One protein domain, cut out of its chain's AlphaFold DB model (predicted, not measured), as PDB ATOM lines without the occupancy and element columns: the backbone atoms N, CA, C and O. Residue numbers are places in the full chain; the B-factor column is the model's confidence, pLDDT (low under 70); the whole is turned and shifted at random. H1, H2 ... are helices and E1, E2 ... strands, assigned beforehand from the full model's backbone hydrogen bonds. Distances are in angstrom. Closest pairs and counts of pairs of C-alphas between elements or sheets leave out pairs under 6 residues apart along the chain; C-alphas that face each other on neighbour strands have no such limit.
ATOM      1  N   VAL A   2     -34.823  20.595 -48.151       88.31
ATOM      2  CA  VAL A   2     -35.901  19.607 -47.886       88.31
ATOM      3  C   VAL A   2     -35.344  18.225 -47.519       88.31
ATOM      4  O   VAL A   2     -35.745  17.676 -46.501       88.31
ATOM      5  N   SER A   3     -34.368  17.710 -48.280       90.19
ATOM      6  CA  SER A   3     -33.690  16.431 -47.990       90.19
ATOM      7  C   SER A   3     -33.067  16.395 -46.592       90.19
ATOM      8  O   SER A   3     -33.281  15.461 -45.835       90.19
ATOM      9  N   GLU A   4     -32.355  17.457 -46.215       91.31
ATOM     10  CA  GLU A   4     -31.730  17.579 -44.894       91.31
ATOM     11  C   GLU A   4     -32.758  17.599 -43.752       91.31
ATOM     12  O   GLU A   4     -32.540  16.982 -42.711       91.31
ATOM     13  N   GLN A   5     -33.884  18.300 -43.923       94.50
ATOM     14  CA  GLN A   5     -34.937  18.323 -42.903       94.50
ATOM     15  C   GLN A   5     -35.623  16.963 -42.779       94.50
ATOM     16  O   GLN A   5     -35.853  16.513 -41.660       94.50
ATOM     17  N   PHE A   6     -35.874  16.284 -43.901       95.31
ATOM     18  CA  PHE A   6     -36.350  14.902 -43.892       95.31
ATOM     19  C   PHE A   6     -35.392  13.998 -43.106       95.31
ATOM     20  O   PHE A   6     -35.814  13.335 -42.162       95.31
ATOM     21  N   ASP A   7     -34.092  14.053 -43.410       96.00
ATOM     22  CA  ASP A   7     -33.070  13.242 -42.740       96.00
ATOM     23  C   ASP A   7     -33.005  13.509 -41.226       96.00
ATOM     24  O   ASP A   7     -32.838  12.578 -40.429       96.00
ATOM     25  N   ARG A   8     -33.176  14.769 -40.806       96.19
ATOM     26  CA  ARG A   8     -33.244  15.156 -39.388       96.19
ATOM     27  C   ARG A   8     -34.496  14.624 -38.702       96.19
ATOM     28  O   ARG A   8     -34.379  14.024 -37.636       96.19
ATOM     29  N   CYS A   9     -35.671  14.816 -39.298       96.75
ATOM     30  CA  CYS A   9     -36.932  14.305 -38.761       96.75
ATOM     31  C   CYS A   9     -36.908  12.778 -38.644       96.75
ATOM     32  O   CYS A   9     -37.271  12.240 -37.599       96.75
ATOM     33  N   HIS A  10     -36.402  12.092 -39.669       96.62
ATOM     34  CA  HIS A  10     -36.218  10.643 -39.656       96.62
ATOM     35  C   HIS A  10     -35.261  10.200 -38.545       96.62
ATOM     36  O   HIS A  10     -35.545   9.260 -37.809       96.62
ATOM     37  N   GLY A  11     -34.140  10.904 -38.366       96.75
ATOM     38  CA  GLY A  11     -33.210  10.642 -37.265       96.75
ATOM     39  C   GLY A  11     -33.860  10.776 -35.883       96.75
ATOM     40  O   GLY A  11     -33.652   9.916 -35.029       96.75
ATOM     41  N   ILE A  12     -34.681  11.810 -35.679       97.56
ATOM     42  CA  ILE A  12     -35.431  12.020 -34.429       97.56
ATOM     43  C   ILE A  12     -36.456  10.900 -34.212       97.56
ATOM     44  O   ILE A  12     -36.579  10.402 -33.096       97.56
ATOM     45  N   LEU A  13     -37.154  10.462 -35.265       96.75
ATOM     46  CA  LEU A  13     -38.094   9.341 -35.197       96.75
ATOM     47  C   LEU A  13     -37.406   8.052 -34.728       96.75
ATOM     48  O   LEU A  13     -37.910   7.389 -33.823       96.75
ATOM     49  N   LEU A  14     -36.243   7.717 -35.302       96.44
ATOM     50  CA  LEU A  14     -35.468   6.540 -34.894       96.44
ATOM     51  C   LEU A  14     -35.070   6.615 -33.415       96.44
ATOM     52  O   LEU A  14     -35.271   5.652 -32.677       96.44
ATOM     53  N   GLN A  15     -34.562   7.770 -32.976       96.00
ATOM     54  CA  GLN A  15     -34.186   7.997 -31.577       96.00
ATOM     55  C   GLN A  15     -35.384   7.881 -30.635       96.00
ATOM     56  O   GLN A  15     -35.266   7.311 -29.554       96.00
ATOM     57  N   TYR A  16     -36.544   8.399 -31.039       95.56
ATOM     58  CA  TYR A  16     -37.757   8.327 -30.237       95.56
ATOM     59  C   TYR A  16     -38.277   6.892 -30.106       95.56
ATOM     60  O   TYR A  16     -38.632   6.473 -29.005       95.56
ATOM     61  N   ALA A  17     -38.278   6.122 -31.197       94.00
ATOM     62  CA  ALA A  17     -38.679   4.717 -31.172       94.00
ATOM     63  C   ALA A  17     -37.758   3.878 -30.265       94.00
ATOM     64  O   ALA A  17     -38.242   3.091 -29.450       94.00
ATOM     65  N   GLU A  18     -36.441   4.093 -30.358       93.38
ATOM     66  CA  GLU A  18     -35.449   3.443 -29.495       93.38
ATOM     67  C   GLU A  18     -35.640   3.837 -28.024       93.38
ATOM     68  O   GLU A  18     -35.751   2.968 -27.152       93.38
ATOM     69  N   PHE A  19     -35.775   5.137 -27.746       95.19
ATOM     70  CA  PHE A  19     -36.052   5.649 -26.406       95.19
ATOM     71  C   PHE A  19     -37.308   5.007 -25.818       95.19
ATOM     72  O   PHE A  19     -37.242   4.447 -24.727       95.19
ATOM     73  N   LEU A  20     -38.424   5.012 -26.551       93.62
ATOM     74  CA  LEU A  20     -39.677   4.437 -26.073       93.62
ATOM     75  C   LEU A  20     -39.510   2.953 -25.734       93.62
ATOM     76  O   LEU A  20     -39.989   2.518 -24.695       93.62
ATOM     77  N   SER A  21     -38.794   2.189 -26.566       91.06
ATOM     78  CA  SER A  21     -38.574   0.754 -26.334       91.06
ATOM     79  C   SER A  21     -37.682   0.443 -25.126       91.06
ATOM     80  O   SER A  21     -37.815  -0.622 -24.529       91.06
ATOM     81  N   SER A  22     -36.788   1.366 -24.758       92.06
ATOM     82  CA  SER A  22     -35.839   1.197 -23.649       92.06
ATOM     83  C   SER A  22     -36.331   1.792 -22.326       92.06
ATOM     84  O   SER A  22     -35.951   1.316 -21.258       92.06
ATOM     85  N   ALA A  23     -37.168   2.830 -22.384       93.94
ATOM     86  CA  ALA A  23     -37.587   3.601 -21.219       93.94
ATOM     87  C   ALA A  23     -38.821   3.029 -20.505       93.94
ATOM     88  O   ALA A  23     -39.073   3.385 -19.354       93.94
ATOM     89  N   VAL A  24     -39.606   2.173 -21.168       93.25
ATOM     90  CA  VAL A  24     -40.835   1.597 -20.603       93.25
ATOM     91  C   VAL A  24     -40.750   0.076 -20.533       93.25
ATOM     92  O   VAL A  24     -40.015  -0.565 -21.281       93.25
ATOM     93  N   THR A  25     -41.519  -0.524 -19.624       92.25
ATOM     94  CA  THR A  25     -41.598  -1.988 -19.539       92.25
ATOM     95  C   THR A  25     -42.323  -2.568 -20.763       92.25
ATOM     96  O   THR A  25     -43.160  -1.877 -21.348       92.25
ATOM     97  N   PRO A  26     -42.081  -3.838 -21.143       89.88
ATOM     98  CA  PRO A  26     -42.758  -4.451 -22.286       89.88
ATOM     99  C   PRO A  26     -44.290  -4.380 -22.226       89.88
ATOM    100  O   PRO A  26     -44.928  -4.099 -23.236       89.88
ATOM    101  N   SER A  27     -44.889  -4.565 -21.045       87.31
ATOM    102  CA  SER A  27     -46.341  -4.450 -20.862       87.31
ATOM    103  C   SER A  27     -46.833  -3.021 -21.089       87.31
ATOM    104  O   SER A  27     -47.819  -2.815 -21.793       87.31
ATOM    105  N   THR A  28     -46.115  -2.022 -20.569       90.69
ATOM    106  CA  THR A  28     -46.410  -0.608 -20.832       90.69
ATOM    107  C   THR A  28     -46.260  -0.269 -22.318       90.69
ATOM    108  O   THR A  28     -47.078   0.469 -22.855       90.69
ATOM    109  N   TYR A  29     -45.259  -0.825 -23.007       92.19
ATOM    110  CA  TYR A  29     -45.052  -0.583 -24.438       92.19
ATOM    111  C   TYR A  29     -46.254  -1.049 -25.269       92.19
ATOM    112  O   TYR A  29     -46.762  -0.293 -26.094       92.19
ATOM    113  N   VAL A  30     -46.757  -2.260 -25.002       89.88
ATOM    114  CA  VAL A  30     -47.953  -2.817 -25.667       89.88
ATOM    115  C   VAL A  30     -49.189  -1.946 -25.436       89.88
ATOM    116  O   VAL A  30     -50.013  -1.807 -26.332       89.88
ATOM    117  N   GLN A  31     -49.317  -1.328 -24.260       87.81
ATOM    118  CA  GLN A  31     -50.435  -0.431 -23.951       87.81
ATOM    119  C   GLN A  31     -50.337   0.918 -24.675       87.81
ATOM    120  O   GLN A  31     -51.362   1.512 -25.008       87.81
ATOM    121  N   LEU A  32     -49.119   1.419 -24.897       91.12
ATOM    122  CA  LEU A  32     -48.879   2.710 -25.544       91.12
ATOM    123  C   LEU A  32     -48.973   2.636 -27.069       91.12
ATOM    124  O   LEU A  32     -49.364   3.617 -27.701       91.12
ATOM    125  N   VAL A  33     -48.586   1.507 -27.664       92.00
ATOM    126  CA  VAL A  33     -48.518   1.350 -29.118       92.00
ATOM    127  C   VAL A  33     -49.859   0.859 -29.678       92.00
ATOM    128  O   VAL A  33     -50.320  -0.218 -29.297       92.00
ATOM    129  N   PRO A  34     -50.487   1.601 -30.614       92.75
ATOM    130  CA  PRO A  34     -51.690   1.141 -31.298       92.75
ATOM    131  C   PRO A  34     -51.466  -0.181 -32.055       92.75
ATOM    132  O   PRO A  34     -50.344  -0.458 -32.490       92.75
ATOM    133  N   PRO A  35     -52.526  -0.978 -32.288       92.56
ATOM    134  CA  PRO A  35     -52.450  -2.144 -33.165       92.56
ATOM    135  C   PRO A  35     -51.883  -1.792 -34.546       92.56
ATOM    136  O   PRO A  35     -52.104  -0.690 -35.051       92.56
ATOM    137  N   LEU A  36     -51.202  -2.747 -35.190       94.81
ATOM    138  CA  LEU A  36     -50.599  -2.534 -36.512       94.81
ATOM    139  C   LEU A  36     -51.623  -2.049 -37.555       94.81
ATOM    140  O   LEU A  36     -51.308  -1.188 -38.372       94.81
ATOM    141  N   GLU A  37     -52.852  -2.564 -37.498       95.19
ATOM    142  CA  GLU A  37     -53.955  -2.141 -38.366       95.19
ATOM    143  C   GLU A  37     -54.268  -0.644 -38.214       95.19
ATOM    144  O   GLU A  37     -54.369   0.070 -39.210       95.19
ATOM    145  N   ASP A  38     -54.341  -0.144 -36.976       96.00
ATOM    146  CA  ASP A  38     -54.590   1.270 -36.688       96.00
ATOM    147  C   ASP A  38     -53.427   2.142 -37.181       96.00
ATOM    148  O   ASP A  38     -53.659   3.183 -37.800       96.00
ATOM    149  N   LEU A  39     -52.175   1.717 -36.967       96.94
ATOM    150  CA  LEU A  39     -50.999   2.429 -37.488       96.94
ATOM    151  C   LEU A  39     -51.104   2.628 -39.007       96.94
ATOM    152  O   LEU A  39     -50.957   3.751 -39.490       96.94
ATOM    153  N   VAL A  40     -51.423   1.567 -39.749       97.12
ATOM    154  CA  VAL A  40     -51.446   1.593 -41.218       97.12
ATOM    155  C   VAL A  40     -52.701   2.271 -41.778       97.12
ATOM    156  O   VAL A  40     -52.598   3.099 -42.680       97.12
ATOM    157  N   TYR A  41     -53.895   1.949 -41.276       97.00
ATOM    158  CA  TYR A  41     -55.151   2.366 -41.917       97.00
ATOM    159  C   TYR A  41     -55.822   3.570 -41.280       97.00
ATOM    160  O   TYR A  41     -56.483   4.329 -41.984       97.00
ATOM    161  N   LYS A  42     -55.671   3.755 -39.966       97.31
ATOM    162  CA  LYS A  42     -56.292   4.873 -39.249       97.31
ATOM    163  C   LYS A  42     -55.366   6.079 -39.189       97.31
ATOM    164  O   LYS A  42     -55.821   7.206 -39.362       97.31
ATOM    165  N   TYR A  43     -54.077   5.845 -38.949       97.44
ATOM    166  CA  TYR A  43     -53.068   6.902 -38.882       97.44
ATOM    167  C   TYR A  43     -52.297   7.093 -40.190       97.44
ATOM    168  O   TYR A  43     -51.531   8.048 -40.294       97.44
ATOM    169  N   HIS A  44     -52.523   6.232 -41.189       97.00
ATOM    170  CA  HIS A  44     -51.870   6.299 -42.500       97.00
ATOM    171  C   HIS A  44     -50.336   6.322 -42.416       97.00
ATOM    172  O   HIS A  44     -49.670   6.962 -43.227       97.00
ATOM    173  N   ILE A  45     -49.775   5.627 -41.422       97.25
ATOM    174  CA  ILE A  45     -48.331   5.478 -41.266       97.25
ATOM    175  C   ILE A  45     -47.837   4.473 -42.305       97.25
ATOM    176  O   ILE A  45     -48.416   3.395 -42.474       97.25
ATOM    177  N   GLU A  46     -46.751   4.824 -42.994       96.00
ATOM    178  CA  GLU A  46     -46.123   3.946 -43.979       96.00
ATOM    179  C   GLU A  46     -45.694   2.617 -43.331       96.00
ATOM    180  O   GLU A  46     -45.241   2.613 -42.180       96.00
ATOM    181  N   PRO A  47     -45.837   1.469 -44.023       96.50
ATOM    182  CA  PRO A  47     -45.605   0.164 -43.413       96.50
ATOM    183  C   PRO A  47     -44.238   0.011 -42.741       96.50
ATOM    184  O   PRO A  47     -44.157  -0.541 -41.652       96.50
ATOM    185  N   ASP A  48     -43.164   0.514 -43.342       95.38
ATOM    186  CA  ASP A  48     -41.804   0.465 -42.803       95.38
ATOM    187  C   ASP A  48     -41.665   1.210 -41.464       95.38
ATOM    188  O   ASP A  48     -41.053   0.683 -40.528       95.38
ATOM    189  N   VAL A  49     -42.317   2.369 -41.321       97.31
ATOM    190  CA  VAL A  49     -42.402   3.101 -40.046       97.31
ATOM    191  C   VAL A  49     -43.326   2.385 -39.058       97.31
ATOM    192  O   VAL A  49     -42.997   2.266 -37.876       97.31
ATOM    193  N   ALA A  50     -44.458   1.853 -39.520       97.69
ATOM    194  CA  ALA A  50     -45.376   1.099 -38.672       97.69
ATOM    195  C   ALA A  50     -44.690  -0.148 -38.083       97.69
ATOM    196  O   ALA A  50     -44.812  -0.412 -36.888       97.69
ATOM    197  N   PHE A  51     -43.889  -0.866 -38.877       97.50
ATOM    198  CA  PHE A  51     -43.091  -1.992 -38.398       97.50
ATOM    199  C   PHE A  51     -41.946  -1.566 -37.487       97.50
ATOM    200  O   PHE A  51     -41.657  -2.304 -36.554       97.50
ATOM    201  N   LEU A  52     -41.308  -0.405 -37.681       96.50
ATOM    202  CA  LEU A  52     -40.345   0.112 -36.697       96.50
ATOM    203  C   LEU A  52     -40.990   0.208 -35.304       96.50
ATOM    204  O   LEU A  52     -40.411  -0.269 -34.330       96.50
ATOM    205  N   ILE A  53     -42.181   0.806 -35.234       96.62
ATOM    206  CA  ILE A  53     -42.912   1.060 -33.985       96.62
ATOM    207  C   ILE A  53     -43.489  -0.240 -33.409       96.62
ATOM    208  O   ILE A  53     -43.447  -0.464 -32.206       96.62
ATOM    209  N   TYR A  54     -44.026  -1.120 -34.253       96.25
ATOM    210  CA  TYR A  54     -44.719  -2.326 -33.801       96.25
ATOM    211  C   TYR A  54     -43.779  -3.518 -33.551       96.25
ATOM    212  O   TYR A  54     -44.145  -4.465 -32.856       96.25
ATOM    213  N   ARG A  55     -42.543  -3.495 -34.069       95.69
ATOM    214  CA  ARG A  55     -41.579  -4.602 -33.931       95.69
ATOM    215  C   ARG A  55     -41.350  -5.046 -32.480       95.69
ATOM    216  O   ARG A  55     -41.333  -6.257 -32.270       95.69
ATOM    217  N   PRO A  56     -41.204  -4.166 -31.469       94.38
ATOM    218  CA  PRO A  56     -41.070  -4.619 -30.085       94.38
ATOM    219  C   PRO A  56     -42.295  -5.399 -29.589       94.38
ATOM    220  O   PRO A  56     -42.123  -6.362 -28.853       94.38
ATOM    221  N   VAL A  57     -43.507  -5.060 -30.054       93.19
ATOM    222  CA  VAL A  57     -44.743  -5.803 -29.741       93.19
ATOM    223  C   VAL A  57     -44.718  -7.198 -30.368       93.19
ATOM    224  O   VAL A  57     -45.032  -8.178 -29.695       93.19
ATOM    225  N   MET A  58     -44.267  -7.325 -31.624       93.19
ATOM    226  CA  MET A  58     -44.144  -8.628 -32.303       93.19
ATOM    227  C   MET A  58     -43.251  -9.619 -31.541       93.19
ATOM    228  O   MET A  58     -43.465 -10.824 -31.604       93.19
ATOM    229  N   ARG A  59     -42.262  -9.118 -30.793       91.44
ATOM    230  CA  ARG A  59     -41.302  -9.928 -30.024       91.44
ATOM    231  C   ARG A  59     -41.830 -10.400 -28.666       91.44
ATOM    232  O   ARG A  59     -41.110 -11.056 -27.922       91.44
ATOM    233  N   LEU A  60     -43.067 -10.045 -28.321       90.19
ATOM    234  CA  LEU A  60     -43.722 -10.447 -27.072       90.19
ATOM    235  C   LEU A  60     -44.735 -11.575 -27.270       90.19
ATOM    236  O   LEU A  60     -45.282 -12.071 -26.287       90.19
ATOM    237  N   PHE A  61     -44.976 -11.991 -28.517       88.44
ATOM    238  CA  PHE A  61     -45.779 -13.171 -28.812       88.44
ATOM    239  C   PHE A  61     -45.110 -14.415 -28.229       88.44
ATOM    240  O   PHE A  61     -43.917 -14.644 -28.441       88.44
ATOM    241  N   LYS A  62     -45.886 -15.216 -27.500       85.25
ATOM    242  CA  LYS A  62     -45.422 -16.445 -26.851       85.25
ATOM    243  C   LYS A  62     -46.079 -17.658 -27.474       85.25
ATOM    244  O   LYS A  62     -47.254 -17.601 -27.832       85.25
ATOM    245  N   SER A  63     -45.345 -18.762 -27.551       75.12
ATOM    246  CA  SER A  63     -45.949 -20.046 -27.907       75.12
ATOM    247  C   SER A  63     -46.914 -20.500 -26.808       75.12
ATOM    248  O   SER A  63     -46.532 -20.555 -25.635       75.12
ATOM    249  N   ALA A  64     -48.142 -20.867 -27.187       63.44
ATOM    250  CA  ALA A  64     -49.142 -21.393 -26.260       63.44
ATOM    251  C   ALA A  64     -48.712 -22.711 -25.581       63.44
ATOM    252  O   ALA A  64     -49.205 -23.018 -24.498       63.44
ATOM    253  N   SER A  65     -47.793 -23.477 -26.187       58.09
ATOM    254  CA  SER A  65     -47.341 -24.783 -25.682       58.09
ATOM    255  C   SER A  65     -46.126 -24.727 -24.747       58.09
ATOM    256  O   SER A  65     -45.982 -25.605 -23.903       58.09
ATOM    257  N   SER A  66     -45.256 -23.717 -24.882       56.66
ATOM    258  CA  SER A  66     -43.958 -23.640 -24.179       56.66
ATOM    259  C   SER A  66     -43.935 -22.595 -23.051       56.66
ATOM    260  O   SER A  66     -43.100 -22.682 -22.159       56.66
ATOM    261  N   GLY A  67     -44.866 -21.629 -23.030       55.97
ATOM    262  CA  GLY A  67     -45.080 -20.672 -21.929       55.97
ATOM    263  C   GLY A  67     -43.961 -19.641 -21.673       55.97
ATOM    264  O   GLY A  67     -44.255 -18.496 -21.315       55.97
ATOM    265  N   GLU A  68     -42.695 -20.001 -21.898       63.19
ATOM    266  CA  GLU A  68     -41.517 -19.180 -21.601       63.19
ATOM    267  C   GLU A  68     -40.854 -18.584 -22.850       63.19
ATOM    268  O   GLU A  68     -40.407 -17.436 -22.803       63.19
ATOM    269  N   ALA A  69     -40.833 -19.299 -23.981       67.81
ATOM    270  CA  ALA A  69     -40.175 -18.817 -25.196       67.81
ATOM    271  C   ALA A  69     -41.020 -17.770 -25.951       67.81
ATOM    272  O   ALA A  69     -42.140 -18.040 -26.401       67.81
ATOM    273  N   CYS A  70     -40.449 -16.576 -26.129       81.31
ATOM    274  CA  CYS A  70     -41.003 -15.519 -26.975       81.31
ATOM    275  C   CYS A  70     -40.467 -15.612 -28.411       81.31
ATOM    276  O   CYS A  70     -39.296 -15.929 -28.638       81.31
ATOM    277  N   TRP A  71     -41.290 -15.231 -29.387       87.12
ATOM    278  CA  TRP A  71     -40.842 -14.989 -30.757       87.12
ATOM    279  C   TRP A  71     -39.699 -13.950 -30.755       87.12
ATOM    280  O   TRP A  71     -39.818 -12.926 -30.080       87.12
ATOM    281  N   PRO A  72     -38.578 -14.149 -31.476       87.44
ATOM    282  CA  PRO A  72     -38.381 -15.054 -32.611       87.44
ATOM    283  C   PRO A  72     -37.714 -16.400 -32.293       87.44
ATOM    284  O   PRO A  72     -37.250 -17.055 -33.231       87.44
ATOM    285  N   LEU A  73     -37.608 -16.790 -31.021       84.50
ATOM    286  CA  LEU A  73     -36.966 -18.046 -30.633       84.50
ATOM    287  C   LEU A  73     -37.791 -19.262 -31.074       84.50
ATOM    288  O   LEU A  73     -39.016 -19.197 -31.197       84.50
ATOM    289  N   ASP A  74     -37.103 -20.376 -31.305       70.94
ATOM    290  CA  ASP A  74     -37.727 -21.689 -31.446       70.94
ATOM    291  C   ASP A  74     -38.098 -22.196 -30.043       70.94
ATOM    292  O   ASP A  74     -37.220 -22.423 -29.216       70.94
ATOM    293  N   GLY A  75     -39.397 -22.329 -29.761       59.38
ATOM    294  CA  GLY A  75     -39.907 -22.791 -28.463       59.38
ATOM    295  C   GLY A  75     -39.866 -24.309 -28.264       59.38
ATOM    296  O   GLY A  75     -40.415 -24.794 -27.277       59.38
ATOM    297  N   ASN A  76     -39.266 -25.056 -29.198       60.72
ATOM    298  CA  ASN A  76     -39.307 -26.516 -29.211       60.72
ATOM    299  C   ASN A  76     -37.937 -27.119 -28.909       60.72
ATOM    300  O   ASN A  76     -37.034 -27.061 -29.747       60.72
ATOM    301  N   GLU A  77     -37.821 -27.784 -27.758       51.84
ATOM    302  CA  GLU A  77     -36.655 -28.611 -27.427       51.84
ATOM    303  C   GLU A  77     -36.650 -29.959 -28.178       51.84
ATOM    304  O   GLU A  77     -35.598 -30.571 -28.338       51.84
ATOM    305  N   GLU A  78     -37.779 -30.390 -28.754       48.78
ATOM    306  CA  GLU A  78     -37.889 -31.679 -29.442       48.78
ATOM    307  C   GLU A  78     -38.752 -31.567 -30.701       48.78
ATOM    308  O   GLU A  78     -39.962 -31.461 -30.593       48.78
ATOM    309  N   GLY A  79     -38.118 -31.570 -31.883       47.38
ATOM    310  CA  GLY A  79     -38.572 -32.135 -33.176       47.38
ATOM    311  C   GLY A  79     -39.972 -31.881 -33.776       47.38
ATOM    312  O   GLY A  79     -40.132 -32.100 -34.976       47.38
ATOM    313  N   GLU A  80     -40.978 -31.442 -33.031       47.72
ATOM    314  CA  GLU A  80     -42.345 -31.240 -33.499       47.72
ATOM    315  C   GLU A  80     -42.502 -29.854 -34.129       47.72
ATOM    316  O   GLU A  80     -41.848 -28.882 -33.751       47.72
ATOM    317  N   SER A  81     -43.353 -29.743 -35.146       45.47
ATOM    318  CA  SER A  81     -43.651 -28.473 -35.802       45.47
ATOM    319  C   SER A  81     -44.789 -27.769 -35.065       45.47
ATOM    320  O   SER A  81     -45.952 -27.958 -35.417       45.47
ATOM    321  N   VAL A  82     -44.478 -26.952 -34.058       49.50
ATOM    322  CA  VAL A  82     -45.485 -26.022 -33.519       49.50
ATOM    323  C   VAL A  82     -45.691 -24.926 -34.562       49.50
ATOM    324  O   VAL A  82     -44.722 -24.330 -35.043       49.50
ATOM    325  N   SER A  83     -46.938 -24.718 -34.992       56.91
ATOM    326  CA  SER A  83     -47.247 -23.666 -35.959       56.91
ATOM    327  C   SER A  83     -47.071 -22.304 -35.294       56.91
ATOM    328  O   SER A  83     -47.501 -22.091 -34.164       56.91
ATOM    329  N   CYS A  84     -46.491 -21.352 -36.024       59.00
ATOM    330  CA  CYS A  84     -46.418 -19.949 -35.609       59.00
ATOM    331  C   CYS A  84     -47.829 -19.359 -35.360       59.00
ATOM    332  O   CYS A  84     -47.975 -18.380 -34.635       59.00
ATOM    333  N   ASP A  85     -48.871 -19.991 -35.915       58.62
ATOM    334  CA  ASP A  85     -50.280 -19.603 -35.768       58.62
ATOM    335  C   ASP A  85     -50.808 -19.674 -34.326       58.62
ATOM    336  O   ASP A  85     -51.717 -18.916 -33.984       58.62
ATOM    337  N   ASP A  86     -50.221 -20.526 -33.478       62.88
ATOM    338  CA  ASP A  86     -50.665 -20.739 -32.092       62.88
ATOM    339  C   ASP A  86     -50.022 -19.754 -31.099       62.88
ATOM    340  O   ASP A  86     -50.189 -19.884 -29.884       62.88
ATOM    341  N   MET A  87     -49.255 -18.770 -31.585       76.38
ATOM    342  CA  MET A  87     -48.638 -17.777 -30.711       76.38
ATOM    343  C   MET A  87     -49.642 -16.714 -30.270       76.38
ATOM    344  O   MET A  87     -50.414 -16.175 -31.070       76.38
ATOM    345  N   ILE A  88     -49.580 -16.371 -28.988       81.31
ATOM    346  CA  ILE A  88     -50.542 -15.499 -28.323       81.31
ATOM    347  C   ILE A  88     -49.818 -14.318 -27.681       81.31
ATOM    348  O   ILE A  88     -48.775 -14.473 -27.038       81.31
ATOM    349  N   LEU A  89     -50.408 -13.133 -27.823       79.00
ATOM    350  CA  LEU A  89     -50.080 -11.960 -27.028       79.00
ATOM    351  C   LEU A  89     -51.194 -11.727 -25.999       79.00
ATOM    352  O   LEU A  89     -52.343 -11.444 -26.351       79.00
ATOM    353  N   HIS A  90     -50.846 -11.836 -24.716       69.00
ATOM    354  CA  HIS A  90     -51.733 -11.427 -23.634       69.00
ATOM    355  C   HIS A  90     -51.693  -9.903 -23.510       69.00
ATOM    356  O   HIS A  90     -50.698  -9.338 -23.052       69.00
ATOM    357  N   GLY A  91     -52.779  -9.243 -23.910       59.72
ATOM    358  CA  GLY A  91     -53.087  -7.921 -23.374       59.72
ATOM    359  C   GLY A  91     -53.383  -8.028 -21.873       59.72
ATOM    360  O   GLY A  91     -53.728  -9.108 -21.386       59.72
ATOM    361  N   ASP A  92     -53.235  -6.933 -21.125       49.94
ATOM    362  CA  ASP A  92     -53.687  -6.899 -19.724       49.94
ATOM    363  C   ASP A  92     -55.196  -7.223 -19.648       49.94
ATOM    364  O   ASP A  92     -55.895  -7.166 -20.654       49.94
ATOM    365  N   SER A  93     -55.686  -7.539 -18.453       49.91
ATOM    366  CA  SER A  93     -57.006  -8.017 -18.009       49.91
ATOM    367  C   SER A  93     -58.270  -7.419 -18.676       49.91
ATOM    368  O   SER A  93     -59.371  -7.912 -18.442       49.91
ATOM    369  N   SER A  94     -58.143  -6.371 -19.495       52.91
ATOM    370  CA  SER A  94     -59.203  -5.686 -20.253       52.91
ATOM    371  C   SER A  94     -59.000  -5.654 -21.784       52.91
ATOM    372  O   SER A  94     -59.905  -5.228 -22.503       52.91
ATOM    373  N   GLN A  95     -57.855  -6.106 -22.311       54.91
ATOM    374  CA  GLN A  95     -57.547  -6.178 -23.742       54.91
ATOM    375  C   GLN A  95     -57.799  -7.583 -24.310       54.91
ATOM    376  O   GLN A  95     -57.495  -8.609 -23.704       54.91
ATOM    377  N   LYS A  96     -58.363  -7.610 -25.520       64.38
ATOM    378  CA  LYS A  96     -58.637  -8.817 -26.303       64.38
ATOM    379  C   LYS A  96     -57.329  -9.571 -26.582       64.38
ATOM    380  O   LYS A  96     -56.344  -8.958 -26.978       64.38
ATOM    381  N   LEU A  97     -57.341 -10.889 -26.392       73.12
ATOM    382  CA  LEU A  97     -56.252 -11.794 -26.765       73.12
ATOM    383  C   LEU A  97     -55.969 -11.655 -28.271       73.12
ATOM    384  O   LEU A  97     -56.904 -11.759 -29.065       73.12
ATOM    385  N   ILE A  98     -54.715 -11.383 -28.646       81.19
ATOM    386  CA  ILE A  98     -54.309 -11.214 -30.052       81.19
ATOM    387  C   ILE A  98     -53.528 -12.452 -30.472       81.19
ATOM    388  O   ILE A  98     -52.505 -12.779 -29.861       81.19
ATOM    389  N   MET A  99     -54.002 -13.136 -31.512       86.56
ATOM    390  CA  MET A  99     -53.302 -14.281 -32.084       86.56
ATOM    391  C   MET A  99     -52.332 -13.831 -33.176       86.56
ATOM    392  O   MET A  99     -52.554 -12.833 -33.865       86.56
ATOM    393  N   TRP A 100     -51.253 -14.583 -33.384       88.94
ATOM    394  CA  TRP A 100     -50.337 -14.321 -34.497       88.94
ATOM    395  C   TRP A 100     -51.032 -14.431 -35.860       88.94
ATOM    396  O   TRP A 100     -50.742 -13.663 -36.777       88.94
ATOM    397  N   SER A 101     -52.011 -15.326 -35.980       89.81
ATOM    398  CA  SER A 101     -52.862 -15.444 -37.165       89.81
ATOM    399  C   SER A 101     -53.658 -14.163 -37.458       89.81
ATOM    400  O   SER A 101     -53.796 -13.792 -38.625       89.81
ATOM    401  N   ASP A 102     -54.113 -13.436 -36.429       90.94
ATOM    402  CA  ASP A 102     -54.768 -12.132 -36.590       90.94
ATOM    403  C   ASP A 102     -53.792 -11.106 -37.174       90.94
ATOM    404  O   ASP A 102     -54.116 -10.416 -38.141       90.94
ATOM    405  N   LEU A 103     -52.557 -11.071 -36.655       92.31
ATOM    406  CA  LEU A 103     -51.498 -10.215 -37.188       92.31
ATOM    407  C   LEU A 103     -51.187 -10.551 -38.655       92.31
ATOM    408  O   LEU A 103     -51.072  -9.644 -39.479       92.31
ATOM    409  N   LEU A 104     -51.090 -11.835 -39.012       94.69
ATOM    410  CA  LEU A 104     -50.881 -12.259 -40.399       94.69
ATOM    411  C   LEU A 104     -52.047 -11.849 -41.311       94.69
ATOM    412  O   LEU A 104     -51.815 -11.468 -42.462       94.69
ATOM    413  N   ASN A 105     -53.285 -11.883 -40.814       94.62
ATOM    414  CA  ASN A 105     -54.452 -11.409 -41.558       94.62
ATOM    415  C   ASN A 105     -54.392  -9.898 -41.807       94.62
ATOM    416  O   ASN A 105     -54.628  -9.478 -42.939       94.62
ATOM    417  N   THR A 106     -53.993  -9.094 -40.816       95.06
ATOM    418  CA  THR A 106     -53.714  -7.663 -41.025       95.06
ATOM    419  C   THR A 106     -52.584  -7.467 -42.036       95.06
ATOM    420  O   THR A 106     -52.694  -6.659 -42.950       95.06
ATOM    421  N   ILE A 107     -51.494  -8.233 -41.941       96.25
ATOM    422  CA  ILE A 107     -50.369  -8.117 -42.878       96.25
ATOM    423  C   ILE A 107     -50.814  -8.384 -44.316       96.25
ATOM    424  O   ILE A 107     -50.427  -7.635 -45.211       96.25
ATOM    425  N   ARG A 108     -51.675  -9.386 -44.547       96.31
ATOM    426  CA  ARG A 108     -52.229  -9.704 -45.877       96.31
ATOM    427  C   ARG A 108     -52.925  -8.520 -46.541       96.31
ATOM    428  O   ARG A 108     -52.942  -8.465 -47.771       96.31
ATOM    429  N   THR A 109     -53.480  -7.580 -45.779       96.56
ATOM    430  CA  THR A 109     -54.165  -6.418 -46.352       96.56
ATOM    431  C   THR A 109     -53.212  -5.263 -46.675       96.56
ATOM    432  O   THR A 109     -53.579  -4.397 -47.470       96.56
ATOM    433  N   ILE A 110     -52.000  -5.230 -46.095       96.12
ATOM    434  CA  ILE A 110     -51.036  -4.121 -46.255       96.12
ATOM    435  C   ILE A 110     -50.538  -4.017 -47.701       96.12
ATOM    436  O   ILE A 110     -50.421  -2.917 -48.239       96.12
ATOM    437  N   LEU A 111     -50.232  -5.154 -48.335       94.38
ATOM    438  CA  LEU A 111     -49.745  -5.183 -49.715       94.38
ATOM    439  C   LEU A 111     -50.867  -5.510 -50.711       94.38
ATOM    440  O   LEU A 111     -51.795  -6.254 -50.383       94.38
TER     441      LEU A 111
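AT A GLANCE: This is residues 2 to 111 of the 414 residues of the protein "Tho2 domain-containing protein" of Hordeum vulgare subsp. vulgare (UniProt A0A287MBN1). Short helices H2 and H3 and the inner end of long H1 pack on H4, and H5 packs on H3; H1 sticks out with residues 2 to 9, and the long loop of residues 59 to 86 reaches away at the opposite end. The 110 printed residues, mostly helix, hold H1, H2, H3, H4, E1 and H5 in order. Only just loose, close to compact, with radius of gyration 15.9 A, the C-alphas span 54 by 32 by 31 A.

HOW THE PARTS SIT: H1, residues 2 to 23, only just touches the hub H4, residues 47 to 58, with 3 pairs of C-alphas within 8 A, closest Ala 17 and Ile 53, 6.3 A. H2, residues 26 to 32, touches H4 at Val 30 and Val 57, C-alphas 6.0 A apart. H3, residues 36 to 42, forms a helical hairpin with H4, closest C-alphas Leu 39 and Ala 50, 5.9 A. E1, residues 87 to 89, pairs with no named strand. H5, residues 100 to 110, touches H3, closest C-alphas Glu 37 and Thr 106, 6.1 A. Every O i to N i+4 pair is within hydrogen-bond range in H1, H2 and H3, against 6 of 8 in H4 and 5 of 7 in H5.

IN THESE COORDINATES: H1 runs 31.1 A from C-alpha 2 at (-35.901, 19.607, -47.886). H5 runs 15.6 A to C-alpha 110 at (-51.036, -4.121, -46.255).

THE WHOLE: The printed part has no cut. The link H4 to E1 is long. Residues 64 to 69, 75 to 86 and 90 to 96 have pLDDT under 70.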